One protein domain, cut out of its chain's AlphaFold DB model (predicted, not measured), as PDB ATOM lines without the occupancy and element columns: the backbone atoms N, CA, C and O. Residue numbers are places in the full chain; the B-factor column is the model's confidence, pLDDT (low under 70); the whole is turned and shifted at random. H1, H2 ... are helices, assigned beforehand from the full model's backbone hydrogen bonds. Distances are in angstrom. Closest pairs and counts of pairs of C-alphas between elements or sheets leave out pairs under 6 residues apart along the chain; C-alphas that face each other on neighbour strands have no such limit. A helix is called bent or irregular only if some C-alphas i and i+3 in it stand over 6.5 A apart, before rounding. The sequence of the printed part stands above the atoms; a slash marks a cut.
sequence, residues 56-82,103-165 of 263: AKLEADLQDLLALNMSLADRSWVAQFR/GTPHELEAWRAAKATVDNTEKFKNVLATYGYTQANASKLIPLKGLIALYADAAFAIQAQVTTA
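What this domain is: This is residues 56 to 82 and 103 to 165 of the 263 residues of a protein of Trypanosoma brucei (UniProt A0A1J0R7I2). A long, kinked helix, H5, makes the longest axis, and H1 packs on it, crossing it obliquely; H1 is the hub, with H3 and H4 packed on it too. The short H2 packs on H3. The printed part has 90 residues with five named helices, H1 to H5 in chain order, and no named strand: all helix. It is compact, radius of gyration of the C-alphas 12.8 A, yet elongated, spanning 42 by 25 by 23 A.

How they stand to each other: H5, residues 138 to 164, has a kink of 70 degrees near residue 145 and is irregular: C-alphas 143 and 146 are 7.4 A apart. H1, residues 56 to 72, touches H5, closest C-alphas Asn 69 and Ala 149, 5.7 A, opposite ways at 37 degrees, only just a steep tilt. H3, residues 105 to 116, touches H1 with residues 110 to 115 alone, closest C-alphas Ala 114 and Ala 67, 4.5 A, at 71 degrees, only just about perpendicular. H4, residues 121 to 130, touches residues 64 to 71 of H1 alone, closest C-alphas Val 127 and Leu 68, 6.4 A. H2, residues 75 to 81, touches H3, closest C-alphas Phe 81 and Arg 112, 5.3 A. H2 is apart from H4 and H5. Every O i to N i+4 pair is within hydrogen-bond range in H1, H3 and H4, against 18 of 23 in H5 and 1 of 3 in H2, where 2 of 4 O i to N i+3 pairs are.

Where its parts are: H1 begins at C-alpha 56 (294.003, 427.672, 471.152) and is 24.8 A long. H2 measures 10.6 A, H3 16.8 A and H4 14.8 A. H5, 35.1 A, ends at C-alpha 164 (291.648, 418.464, 483.975).

The domain as a whole: The C-alphas farthest apart, Ala 136 and Ala 165, are 42.4 A apart. Residues 83 to 102 are not printed, and C-alphas 82 and 103 are 15.0 A apart. No link printed whole is long. Mean pLDDT of the printed part is 71.6; 33 residues are under 70, among them 143 to 165.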
ATOM      1  N   ALA A  56     294.780 427.900 472.374       58.31
ATOM      2  CA  ALA A  56     294.003 427.672 471.152       58.31
ATOM      3  C   ALA A  56     294.843 427.043 470.023       58.31
ATOM      4  O   ALA A  56     294.358 426.209 469.255       58.31
ATOM      5  N   LYS A  57     296.122 427.407 469.945       62.66
ATOM      6  CA  LYS A  57     297.111 426.820 469.050       62.66
ATOM      7  C   LYS A  57     297.464 425.395 469.470       62.66
ATOM      8  O   LYS A  57     297.624 424.559 468.593       62.66
ATOM      9  N   LEU A  58     297.522 425.082 470.766       62.44
ATOM     10  CA  LEU A  58     297.702 423.708 471.254       62.44
ATOM     11  C   LEU A  58     296.517 422.803 470.877       62.44
ATOM     12  O   LEU A  58     296.740 421.674 470.443       62.44
ATOM     13  N   GLU A  59     295.273 423.285 470.999       67.56
ATOM     14  CA  GLU A  59     294.091 422.542 470.539       67.56
ATOM     15  C   GLU A  59     294.132 422.280 469.025       67.56
ATOM     16  O   GLU A  59     293.893 421.151 468.591       67.56
ATOM     17  N   ALA A  60     294.448 423.303 468.224       68.94
ATOM     18  CA  ALA A  60     294.537 423.178 466.771       68.94
ATOM     19  C   ALA A  60     295.685 422.247 466.338       68.94
ATOM     20  O   ALA A  60     295.465 421.335 465.541       68.94
ATOM     21  N   ASP A  61     296.877 422.416 466.921       66.81
ATOM     22  CA  ASP A  61     298.060 421.597 466.635       66.81
ATOM     23  C   ASP A  61     297.806 420.119 467.012       66.81
ATOM     24  O   ASP A  61     298.211 419.205 466.285       66.81
ATOM     25  N   LEU A  62     297.087 419.854 468.112       71.50
ATOM     26  CA  LEU A  62     296.683 418.495 468.481       71.50
ATOM     27  C   LEU A  62     295.679 417.910 467.484       71.50
ATOM     28  O   LEU A  62     295.809 416.747 467.098       71.50
ATOM     29  N   GLN A  63     294.685 418.693 467.069       78.62
ATOM     30  CA  GLN A  63     293.683 418.238 466.112       78.62
ATOM     31  C   GLN A  63     294.330 417.868 464.770       78.62
ATOM     32  O   GLN A  63     294.007 416.819 464.205       78.62
ATOM     33  N   ASP A  64     295.291 418.667 464.304       77.44
ATOM     34  CA  ASP A  64     296.061 418.399 463.090       77.44
ATOM     35  C   ASP A  64     296.918 417.131 463.215       77.44
ATOM     36  O   ASP A  64     297.046 416.362 462.255       77.44
ATOM     37  N   LEU A  65     297.504 416.879 464.388       74.00
ATOM     38  CA  LEU A  65     298.303 415.678 464.645       74.00
ATOM     39  C   LEU A  65     297.430 414.417 464.724       74.00
ATOM     40  O   LEU A  65     297.779 413.377 464.155       74.00
ATOM     41  N   LEU A  66     296.267 414.501 465.374       81.38
ATOM     42  CA  LEU A  66     295.290 413.413 465.429       81.38
ATOM     43  C   LEU A  66     294.709 413.114 464.043       81.38
ATOM     44  O   LEU A  66     294.539 411.944 463.693       81.38
ATOM     45  N   ALA A  67     294.446 414.143 463.233       83.75
ATOM     46  CA  ALA A  67     294.010 413.994 461.849       83.75
ATOM     47  C   ALA A  67     295.067 413.265 461.011       83.75
ATOM     48  O   ALA A  67     294.745 412.298 460.315       83.75
ATOM     49  N   LEU A  68     296.341 413.658 461.131       77.81
ATOM     50  CA  LEU A  68     297.450 412.973 460.472       77.81
ATOM     51  C   LEU A  68     297.546 411.507 460.913       77.81
ATOM     52  O   LEU A  68     297.629 410.622 460.057       77.81
ATOM     53  N   ASN A  69     297.476 411.230 462.217       78.19
ATOM     54  CA  ASN A  69     297.495 409.867 462.748       78.19
ATOM     55  C   ASN A  69     296.336 409.023 462.181       78.19
ATOM     56  O   ASN A  69     296.551 407.937 461.641       78.19
ATOM     57  N   MET A  70     295.113 409.561 462.198       83.81
ATOM     58  CA  MET A  70     293.915 408.910 461.657       83.81
ATOM     59  C   MET A  70     294.029 408.632 460.149       83.81
ATOM     60  O   MET A  70     293.556 407.606 459.664       83.81
ATOM     61  N   SER A  71     294.698 409.520 459.410       78.06
ATOM     62  CA  SER A  71     294.947 409.387 457.971       78.06
ATOM     63  C   SER A  71     295.859 408.191 457.628       78.06
ATOM     64  O   SER A  71     295.727 407.585 456.563       78.06
ATOM     65  N   LEU A  72     296.761 407.829 458.547       75.38
ATOM     66  CA  LEU A  72     297.744 406.750 458.392       75.38
ATOM     67  C   LEU A  72     297.318 405.452 459.100       75.38
ATOM     68  O   LEU A  72     297.902 404.388 458.867       75.38
ATOM     69  N   ALA A  73     296.316 405.524 459.975       77.19
ATOM     70  CA  ALA A  73     295.807 404.396 460.738       77.19
ATOM     71  C   ALA A  73     295.199 403.297 459.848       77.19
ATOM     72  O   ALA A  73     294.803 403.510 458.701       77.19
ATOM     73  N   ASP A  74     295.146 402.071 460.373       75.81
ATOM     74  CA  ASP A  74     294.583 400.947 459.624       75.81
ATOM     75  C   ASP A  74     293.100 401.174 459.355       75.81
ATOM     76  O   ASP A  74     292.341 401.554 460.247       75.81
ATOM     77  N   ARG A  75     292.653 400.889 458.129       74.62
ATOM     78  CA  ARG A  75     291.260 401.145 457.721       74.62
ATOM     79  C   ARG A  75     290.238 400.453 458.627       74.62
ATOM     80  O   ARG A  75     289.165 401.002 458.857       74.62
ATOM     81  N   SER A  76     290.565 399.268 459.142       73.56
ATOM     82  CA  SER A  76     289.728 398.516 460.084       73.56
ATOM     83  C   SER A  76     289.638 399.166 461.468       73.56
ATOM     84  O   SER A  76     288.622 399.013 462.141       73.56
ATOM     85  N   TRP A  77     290.669 399.904 461.886       76.69
ATOM     86  CA  TRP A  77     290.673 400.686 463.121       76.69
ATOM     87  C   TRP A  77     289.878 401.984 462.932       76.69
ATOM     88  O   TRP A  77     288.911 402.225 463.646       76.69
ATOM     89  N   VAL A  78     290.172 402.740 461.868       74.69
ATOM     90  CA  VAL A  78     289.463 403.984 461.510       74.69
ATOM     91  C   VAL A  78     287.953 403.763 461.329       74.69
ATOM     92  O   VAL A  78     287.136 404.621 461.668       74.69
ATOM     93  N   ALA A  79     287.543 402.605 460.802       74.62
ATOM     94  CA  ALA A  79     286.136 402.269 460.589       74.62
ATOM     95  C   ALA A  79     285.301 402.194 461.882       74.62
ATOM     96  O   ALA A  79     284.073 402.231 461.794       74.62
ATOM     97  N   GLN A  80     285.934 402.114 463.056       73.25
ATOM     98  CA  GLN A  80     285.254 402.019 464.351       73.25
ATOM     99  C   GLN A  80     284.721 403.371 464.849       73.25
ATOM    100  O   GLN A  80     283.835 403.393 465.699       73.25
ATOM    101  N   PHE A  81     285.204 404.489 464.296       72.56
ATOM    102  CA  PHE A  81     284.894 405.843 464.775       72.56
ATOM    103  C   PHE A  81     283.901 406.604 463.888       72.56
ATOM    104  O   PHE A  81     283.924 407.829 463.855       72.56
ATOM    105  N   ARG A  82     283.050 405.903 463.125       62.47
ATOM    106  CA  ARG A  82     282.047 406.555 462.259       62.47
ATOM    107  C   ARG A  82     281.240 407.589 463.051       62.47
ATOM    108  O   ARG A  82     280.764 407.281 464.144       62.47
ATOM    109  N   GLY A 103     289.884 402.872 474.682       65.19
ATOM    110  CA  GLY A 103     289.903 404.326 474.861       65.19
ATOM    111  C   GLY A 103     288.859 404.849 475.856       65.19
ATOM    112  O   GLY A 103     287.796 404.267 476.069       65.19
ATOM    113  N   THR A 104     289.183 405.968 476.488       74.50
ATOM    114  CA  THR A 104     288.320 406.779 477.349       74.50
ATOM    115  C   THR A 104     287.278 407.543 476.520       74.50
ATOM    116  O   THR A 104     287.478 407.769 475.326       74.50
ATOM    117  N   PRO A 105     286.166 408.018 477.118       77.94
ATOM    118  CA  PRO A 105     285.177 408.826 476.397       77.94
ATOM    119  C   PRO A 105     285.762 410.058 475.688       77.94
ATOM    120  O   PRO A 105     285.307 410.400 474.600       77.94
ATOM    121  N   HIS A 106     286.781 410.691 476.279       73.88
ATOM    122  CA  HIS A 106     287.464 411.852 475.703       73.88
ATOM    123  C   HIS A 106     288.294 411.463 474.470       73.88
ATOM    124  O   HIS A 106     288.206 412.121 473.437       73.88
ATOM    125  N   GLU A 107     289.042 410.355 474.541       73.94
ATOM    126  CA  GLU A 107     289.795 409.808 473.399       73.94
ATOM    127  C   GLU A 107     288.859 409.435 472.249       73.94
ATOM    128  O   GLU A 107     289.102 409.800 471.099       73.94
ATOM    129  N   LEU A 108     287.739 408.779 472.561       79.88
ATOM    130  CA  LEU A 108     286.737 408.413 471.562       79.88
ATOM    131  C   LEU A 108     286.169 409.639 470.838       79.88
ATOM    132  O   LEU A 108     285.952 409.575 469.628       79.88
ATOM    133  N   GLU A 109     285.931 410.743 471.546       82.06
ATOM    134  CA  GLU A 109     285.423 411.973 470.938       82.06
ATOM    135  C   GLU A 109     286.463 412.648 470.041       82.06
ATOM    136  O   GLU A 109     286.178 412.972 468.886       82.06
ATOM    137  N   ALA A 110     287.702 412.768 470.518       79.75
ATOM    138  CA  ALA A 110     288.788 413.351 469.742       79.75
ATOM    139  C   ALA A 110     289.105 412.544 468.476       79.75
ATOM    140  O   ALA A 110     289.318 413.110 467.402       79.75
ATOM    141  N   TRP A 111     289.055 411.213 468.554       83.25
ATOM    142  CA  TRP A 111     289.222 410.350 467.389       83.25
ATOM    143  C   TRP A 111     288.065 410.471 466.391       83.25
ATOM    144  O   TRP A 111     288.311 410.479 465.184       83.25
ATOM    145  N   ARG A 112     286.813 410.623 466.843       83.81
ATOM    146  CA  ARG A 112     285.686 410.923 465.934       83.81
ATOM    147  C   ARG A 112     285.876 412.267 465.236       83.81
ATOM    148  O   ARG A 112     285.713 412.342 464.017       83.81
ATOM    149  N   ALA A 113     286.277 413.301 465.976       82.88
ATOM    150  CA  ALA A 113     286.546 414.625 465.424       82.88
ATOM    151  C   ALA A 113     287.677 414.580 464.382       82.88
ATOM    152  O   ALA A 113     287.515 415.069 463.264       82.88
ATOM    153  N   ALA A 114     288.796 413.920 464.698       82.62
ATOM    154  CA  ALA A 114     289.909 413.734 463.770       82.62
ATOM    155  C   ALA A 114     289.485 412.953 462.520       82.62
ATOM    156  O   ALA A 114     289.803 413.340 461.396       82.62
ATOM    157  N   LYS A 115     288.681 411.897 462.673       82.31
ATOM    158  CA  LYS A 115     288.142 411.139 461.541       82.31
ATOM    159  C   LYS A 115     287.283 411.989 460.605       82.31
ATOM    160  O   LYS A 115     287.459 411.905 459.391       82.31
ATOM    161  N   ALA A 116     286.436 412.870 461.134       80.88
ATOM    162  CA  ALA A 116     285.622 413.773 460.316       80.88
ATOM    163  C   ALA A 116     286.467 414.710 459.418       80.88
ATOM    164  O   ALA A 116     285.985 415.192 458.382       80.88
ATOM    165  N   THR A 117     287.735 414.946 459.780       77.75
ATOM    166  CA  THR A 117     288.715 415.720 458.991       77.75
ATOM    167  C   THR A 117     289.477 414.896 457.949       77.75
ATOM    168  O   THR A 117     290.196 415.461 457.137       77.75
ATOM    169  N   VAL A 118     289.297 413.575 457.899       78.25
ATOM    170  CA  VAL A 118     289.923 412.695 456.890       78.25
ATOM    171  C   VAL A 118     288.919 411.792 456.168       78.25
ATOM    172  O   VAL A 118     289.299 410.983 455.326       78.25
ATOM    173  N   ASP A 119     287.626 411.947 456.458       77.62
ATOM    174  CA  ASP A 119     286.544 411.089 455.959       77.62
ATOM    175  C   ASP A 119     286.246 411.225 454.461       77.62
ATOM    176  O   ASP A 119     285.495 410.426 453.900       77.62
ATOM    177  N   ASN A 120     286.843 412.207 453.787       79.56
ATOM    178  CA  ASN A 120     286.795 412.296 452.337       79.56
ATOM    179  C   ASN A 120     288.168 412.635 451.745       79.56
ATOM    180  O   ASN A 120     289.072 413.137 452.416       79.56
ATOM    181  N   THR A 121     288.303 412.351 450.451       75.44
ATOM    182  CA  THR A 121     289.557 412.470 449.702       75.44
ATOM    183  C   THR A 121     290.132 413.889 449.699       75.44
ATOM    184  O   THR A 121     291.350 414.043 449.677       75.44
ATOM    185  N   GLU A 122     289.286 414.920 449.702       80.94
ATOM    186  CA  GLU A 122     289.718 416.321 449.691       80.94
ATOM    187  C   GLU A 122     290.283 416.736 451.049       80.94
ATOM    188  O   GLU A 122     291.401 417.236 451.127       80.94
ATOM    189  N   LYS A 123     289.570 416.431 452.133       78.75
ATOM    190  CA  LYS A 123     290.043 416.736 453.482       78.75
ATOM    191  C   LYS A 123     291.329 415.970 453.822       78.75
ATOM    192  O   LYS A 123     292.269 416.555 454.345       78.75
ATOM    193  N   PHE A 124     291.434 414.705 453.401       76.69
ATOM    194  CA  PHE A 124     292.675 413.930 453.505       76.69
ATOM    195  C   PHE A 124     293.853 414.585 452.763       76.69
ATOM    196  O   PHE A 124     294.971 414.614 453.276       76.69
ATOM    197  N   LYS A 125     293.625 415.139 451.561       80.50
ATOM    198  CA  LYS A 125     294.659 415.893 450.829       80.50
ATOM    199  C   LYS A 125     295.098 417.137 451.600       80.50
ATOM    200  O   LYS A 125     296.296 417.393 451.658       80.50
ATOM    201  N   ASN A 126     294.153 417.867 452.190       81.50
ATOM    202  CA  ASN A 126     294.445 419.082 452.949       81.50
ATOM    203  C   ASN A 126     295.298 418.780 454.186       81.50
ATOM    204  O   ASN A 126     296.300 419.456 454.397       81.50
ATOM    205  N   VAL A 127     294.976 417.714 454.929       78.62
ATOM    206  CA  VAL A 127     295.784 417.267 456.079       78.62
ATOM    207  C   VAL A 127     297.224 416.972 455.656       78.62
ATOM    208  O   VAL A 127     298.157 417.456 456.284       78.62
ATOM    209  N   LEU A 128     297.439 416.230 454.564       75.25
ATOM    210  CA  LEU A 128     298.795 415.944 454.078       75.25
ATOM    211  C   LEU A 128     299.555 417.209 453.657       75.25
ATOM    212  O   LEU A 128     300.754 417.315 453.926       75.25
ATOM    213  N   ALA A 129     298.866 418.160 453.021       79.19
ATOM    214  CA  ALA A 129     299.465 419.402 452.546       79.19
ATOM    215  C   ALA A 129     300.027 420.256 453.695       79.19
ATOM    216  O   ALA A 129     301.108 420.821 453.532       79.19
ATOM    217  N   THR A 130     299.370 420.271 454.863       73.50
ATOM    218  CA  THR A 130     299.866 420.940 456.084       73.50
ATOM    219  C   THR A 130     301.270 420.475 456.476       73.50
ATOM    220  O   THR A 130     302.087 421.267 456.936       73.50
ATOM    221  N   TYR A 131     301.593 419.204 456.223       70.00
ATOM    222  CA  TYR A 131     302.892 418.607 456.542       70.00
ATOM    223  C   TYR A 131     303.847 418.539 455.338       70.00
ATOM    224  O   TYR A 131     304.878 417.871 455.405       70.00
ATOM    225  N   GLY A 132     303.519 419.200 454.222       76.06
ATOM    226  CA  GLY A 132     304.336 419.191 453.003       76.06
ATOM    227  C   GLY A 132     304.242 417.897 452.185       76.06
ATOM    228  O   GLY A 132     305.103 417.626 451.343       76.06
ATOM    229  N   TYR A 133     303.203 417.088 452.411       77.81
ATOM    230  CA  TYR A 133     302.949 415.849 451.680       77.81
ATOM    231  C   TYR A 133     301.790 415.994 450.689       77.81
ATOM    232  O   TYR A 133     300.935 416.869 450.759       77.81
ATOM    233  N   THR A 134     301.766 415.079 449.732       83.00
ATOM    234  CA  THR A 134     300.708 414.890 448.743       83.00
ATOM    235  C   THR A 134     300.261 413.436 448.801       83.00
ATOM    236  O   THR A 134     300.980 412.570 449.297       83.00
ATOM    237  N   GLN A 135     299.111 413.110 448.212       79.00
ATOM    238  CA  GLN A 135     298.702 411.706 448.086       79.00
ATOM    239  C   GLN A 135     299.758 410.832 447.393       79.00
ATOM    240  O   GLN A 135     299.937 409.678 447.771       79.00
ATOM    241  N   ALA A 136     300.484 411.388 446.419       79.88
ATOM    242  CA  ALA A 136     301.497 410.661 445.660       79.88
ATOM    243  C   ALA A 136     302.731 410.280 446.496       79.88
ATOM    244  O   ALA A 136     303.421 409.323 446.156       79.88
ATOM    245  N   ASN A 137     303.018 411.006 447.583       77.62
ATOM    246  CA  ASN A 137     304.175 410.745 448.444       77.62
ATOM    247  C   ASN A 137     303.803 410.391 449.896       77.62
ATOM    248  O   ASN A 137     304.706 410.170 450.701       77.62
ATOM    249  N   ALA A 138     302.512 410.267 450.218       72.88
ATOM    250  CA  ALA A 138     302.019 409.890 451.544       72.88
ATOM    251  C   ALA A 138     302.544 408.523 452.017       72.88
ATOM    252  O   ALA A 138     302.682 408.291 453.214       72.88
ATOM    253  N   SER A 139     302.912 407.629 451.092       74.06
ATOM    254  CA  SER A 139     303.555 406.348 451.416       74.06
ATOM    255  C   SER A 139     304.867 406.505 452.196       74.06
ATOM    256  O   SER A 139     305.234 405.607 452.950       74.06
ATOM    257  N   LYS A 140     305.540 407.662 452.093       69.88
ATOM    258  CA  LYS A 140     306.741 407.993 452.880       69.88
ATOM    259  C   LYS A 140     306.462 408.134 454.378       69.88
ATOM    260  O   LYS A 140     307.391 408.021 455.169       69.88
ATOM    261  N   LEU A 141     305.205 408.352 454.767       65.38
ATOM    262  CA  LEU A 141     304.785 408.451 456.164       65.38
ATOM    263  C   LEU A 141     304.486 407.085 456.795       65.38
ATOM    264  O   LEU A 141     304.447 406.980 458.017       65.38
ATOM    265  N   ILE A 142     304.318 406.021 455.996       71.81
ATOM    266  CA  ILE A 142     303.985 404.677 456.504       71.81
ATOM    267  C   ILE A 142     305.022 404.161 457.518       71.81
ATOM    268  O   ILE A 142     304.600 403.704 458.582       71.81
ATOM    269  N   PRO A 143     306.348 404.267 457.280       64.44
ATOM    270  CA  PRO A 143     307.344 403.844 458.268       64.44
ATOM    271  C   PRO A 143     307.279 404.632 459.585       64.44
ATOM    272  O   PRO A 143     307.715 404.135 460.618       64.44
ATOM    273  N   LEU A 144     306.729 405.851 459.556       57.50
ATOM    274  CA  LEU A 144     306.619 406.748 460.707       57.50
ATOM    275  C   LEU A 144     305.295 406.605 461.460       57.50
ATOM    276  O   LEU A 144     305.147 407.192 462.527       57.50
ATOM    277  N   LYS A 145     304.341 405.821 460.946       65.19
ATOM    278  CA  LYS A 145     302.994 405.667 461.513       65.19
ATOM    279  C   LYS A 145     303.007 405.367 463.016       65.19
ATOM    280  O   LYS A 145     302.270 405.997 463.764       65.19
ATOM    281  N   GLY A 146     303.862 404.444 463.464       49.06
ATOM    282  CA  GLY A 146     303.974 404.102 464.888       49.06
ATOM    283  C   GLY A 146     304.504 405.252 465.751       49.06
ATOM    284  O   GLY A 146     304.052 405.439 466.874       49.06
ATOM    285  N   LEU A 147     305.420 406.059 465.210       46.72
ATOM    286  CA  LEU A 147     305.974 407.224 465.899       46.72
ATOM    287  C   LEU A 147     304.972 408.389 465.943       46.72
ATOM    288  O   LEU A 147     304.844 409.054 466.963       46.72
ATOM    289  N   ILE A 148     304.229 408.607 464.856       61.22
ATOM    290  CA  ILE A 148     303.156 409.609 464.783       61.22
ATOM    291  C   ILE A 148     302.039 409.270 465.777       61.22
ATOM    292  O   ILE A 148     301.568 410.164 466.473       61.22
ATOM    293  N   ALA A 149     301.667 407.990 465.901       62.50
ATOM    294  CA  ALA A 149     300.707 407.536 466.904       62.50
ATOM    295  C   ALA A 149     301.191 407.831 468.333       62.50
ATOM    296  O   ALA A 149     300.451 408.419 469.114       62.50
ATOM    297  N   LEU A 150     302.458 407.531 468.642       50.28
ATOM    298  CA  LEU A 150     303.047 407.829 469.951       50.28
ATOM    299  C   LEU A 150     303.013 409.331 470.281       50.28
ATOM    300  O   LEU A 150     302.701 409.709 471.410       50.28
ATOM    301  N   TYR A 151     303.331 410.193 469.312       51.88
ATOM    302  CA  TYR A 151     303.267 411.641 469.515       51.88
ATOM    303  C   TYR A 151     301.837 412.148 469.678       51.88
ATOM    304  O   TYR A 151     301.609 413.030 470.503       51.88
ATOM    305  N   ALA A 152     300.884 411.587 468.933       64.81
ATOM    306  CA  ALA A 152     299.475 411.921 469.076       64.81
ATOM    307  C   ALA A 152     298.960 411.556 470.478       64.81
ATOM    308  O   ALA A 152     298.338 412.394 471.126       64.81
ATOM    309  N   ASP A 153     299.295 410.365 470.981       61.50
ATOM    310  CA  ASP A 153     298.913 409.916 472.325       61.50
ATOM    311  C   ASP A 153     299.550 410.793 473.417       61.50
ATOM    312  O   ASP A 153     298.883 411.206 474.367       61.50
ATOM    313  N   ALA A 154     300.834 411.140 473.271       55.34
ATOM    314  CA  ALA A 154     301.527 412.016 474.212       55.34
ATOM    315  C   ALA A 154     300.933 413.435 474.231       55.34
ATOM    316  O   ALA A 154     300.684 413.986 475.303       55.34
ATOM    317  N   ALA A 155     300.672 414.020 473.059       59.38
ATOM    318  CA  ALA A 155     300.058 415.340 472.940       59.38
ATOM    319  C   ALA A 155     298.631 415.349 473.512       59.38
ATOM    320  O   ALA A 155     298.247 416.286 474.213       59.38
ATOM    321  N   PHE A 156     297.879 414.268 473.298       64.31
ATOM    322  CA  PHE A 156     296.557 414.085 473.878       64.31
ATOM    323  C   PHE A 156     296.599 414.001 475.409       64.31
ATOM    324  O   PHE A 156     295.821 414.664 476.091       64.31
ATOM    325  N   ALA A 157     297.545 413.242 475.968       63.28
ATOM    326  CA  ALA A 157     297.745 413.146 477.413       63.28
ATOM    327  C   ALA A 157     298.163 414.488 478.041       63.28
ATOM    328  O   ALA A 157     297.758 414.792 479.166       63.28
ATOM    329  N   ILE A 158     298.950 415.300 477.327       61.12
ATOM    330  CA  ILE A 158     299.315 416.661 477.743       61.12
ATOM    331  C   ILE A 158     298.075 417.561 477.750       61.12
ATOM    332  O   ILE A 158     297.819 418.222 478.754       61.12
ATOM    333  N   GLN A 159     297.261 417.543 476.691       64.75
ATOM    334  CA  GLN A 159     296.017 418.316 476.655       64.75
ATOM    335  C   GLN A 159     295.036 417.876 477.749       64.75
ATOM    336  O   GLN A 159     294.441 418.721 478.408       64.75
ATOM    337  N   ALA A 160     294.892 416.573 477.995       66.44
ATOM    338  CA  ALA A 160     294.036 416.065 479.063       66.44
ATOM    339  C   ALA A 160     294.493 416.563 480.446       66.44
ATOM    340  O   ALA A 160     293.663 416.908 481.282       66.44
ATOM    341  N   GLN A 161     295.803 416.658 480.698       62.22
ATOM    342  CA  GLN A 161     296.334 417.253 481.935       62.22
ATOM    343  C   GLN A 161     296.060 418.758 482.023       62.22
ATOM    344  O   GLN A 161     295.748 419.266 483.098       62.22
ATOM    345  N   VAL A 162     296.140 419.459 480.894       61.06
ATOM    346  CA  VAL A 162     295.810 420.883 480.776       61.06
ATOM    347  C   VAL A 162     294.323 421.146 481.062       61.06
ATOM    348  O   VAL A 162     294.004 422.078 481.797       61.06
ATOM    349  N   THR A 163     293.412 420.317 480.546       61.50
ATOM    350  CA  THR A 163     291.956 420.497 480.691       61.50
ATOM    351  C   THR A 163     291.391 419.981 482.017       61.50
ATOM    352  O   THR A 163     290.336 420.446 482.448       61.50
ATOM    353  N   THR A 164     292.071 419.039 482.681       56.72
ATOM    354  CA  THR A 164     291.648 418.464 483.975       56.72
ATOM    355  C   THR A 164     292.294 419.125 485.194       56.72
ATOM    356  O   THR A 164     291.893 418.835 486.324       56.72
ATOM    357  N   ALA A 165     293.257 420.031 484.999       52.94
ATOM    358  CA  ALA A 165     293.811 420.829 486.083       52.94
ATOM    359  C   ALA A 165     292.716 421.751 486.675       52.94
ATOM    360  O   ALA A 165     292.152 422.575 485.957       52.94
TER     361      ALA A 165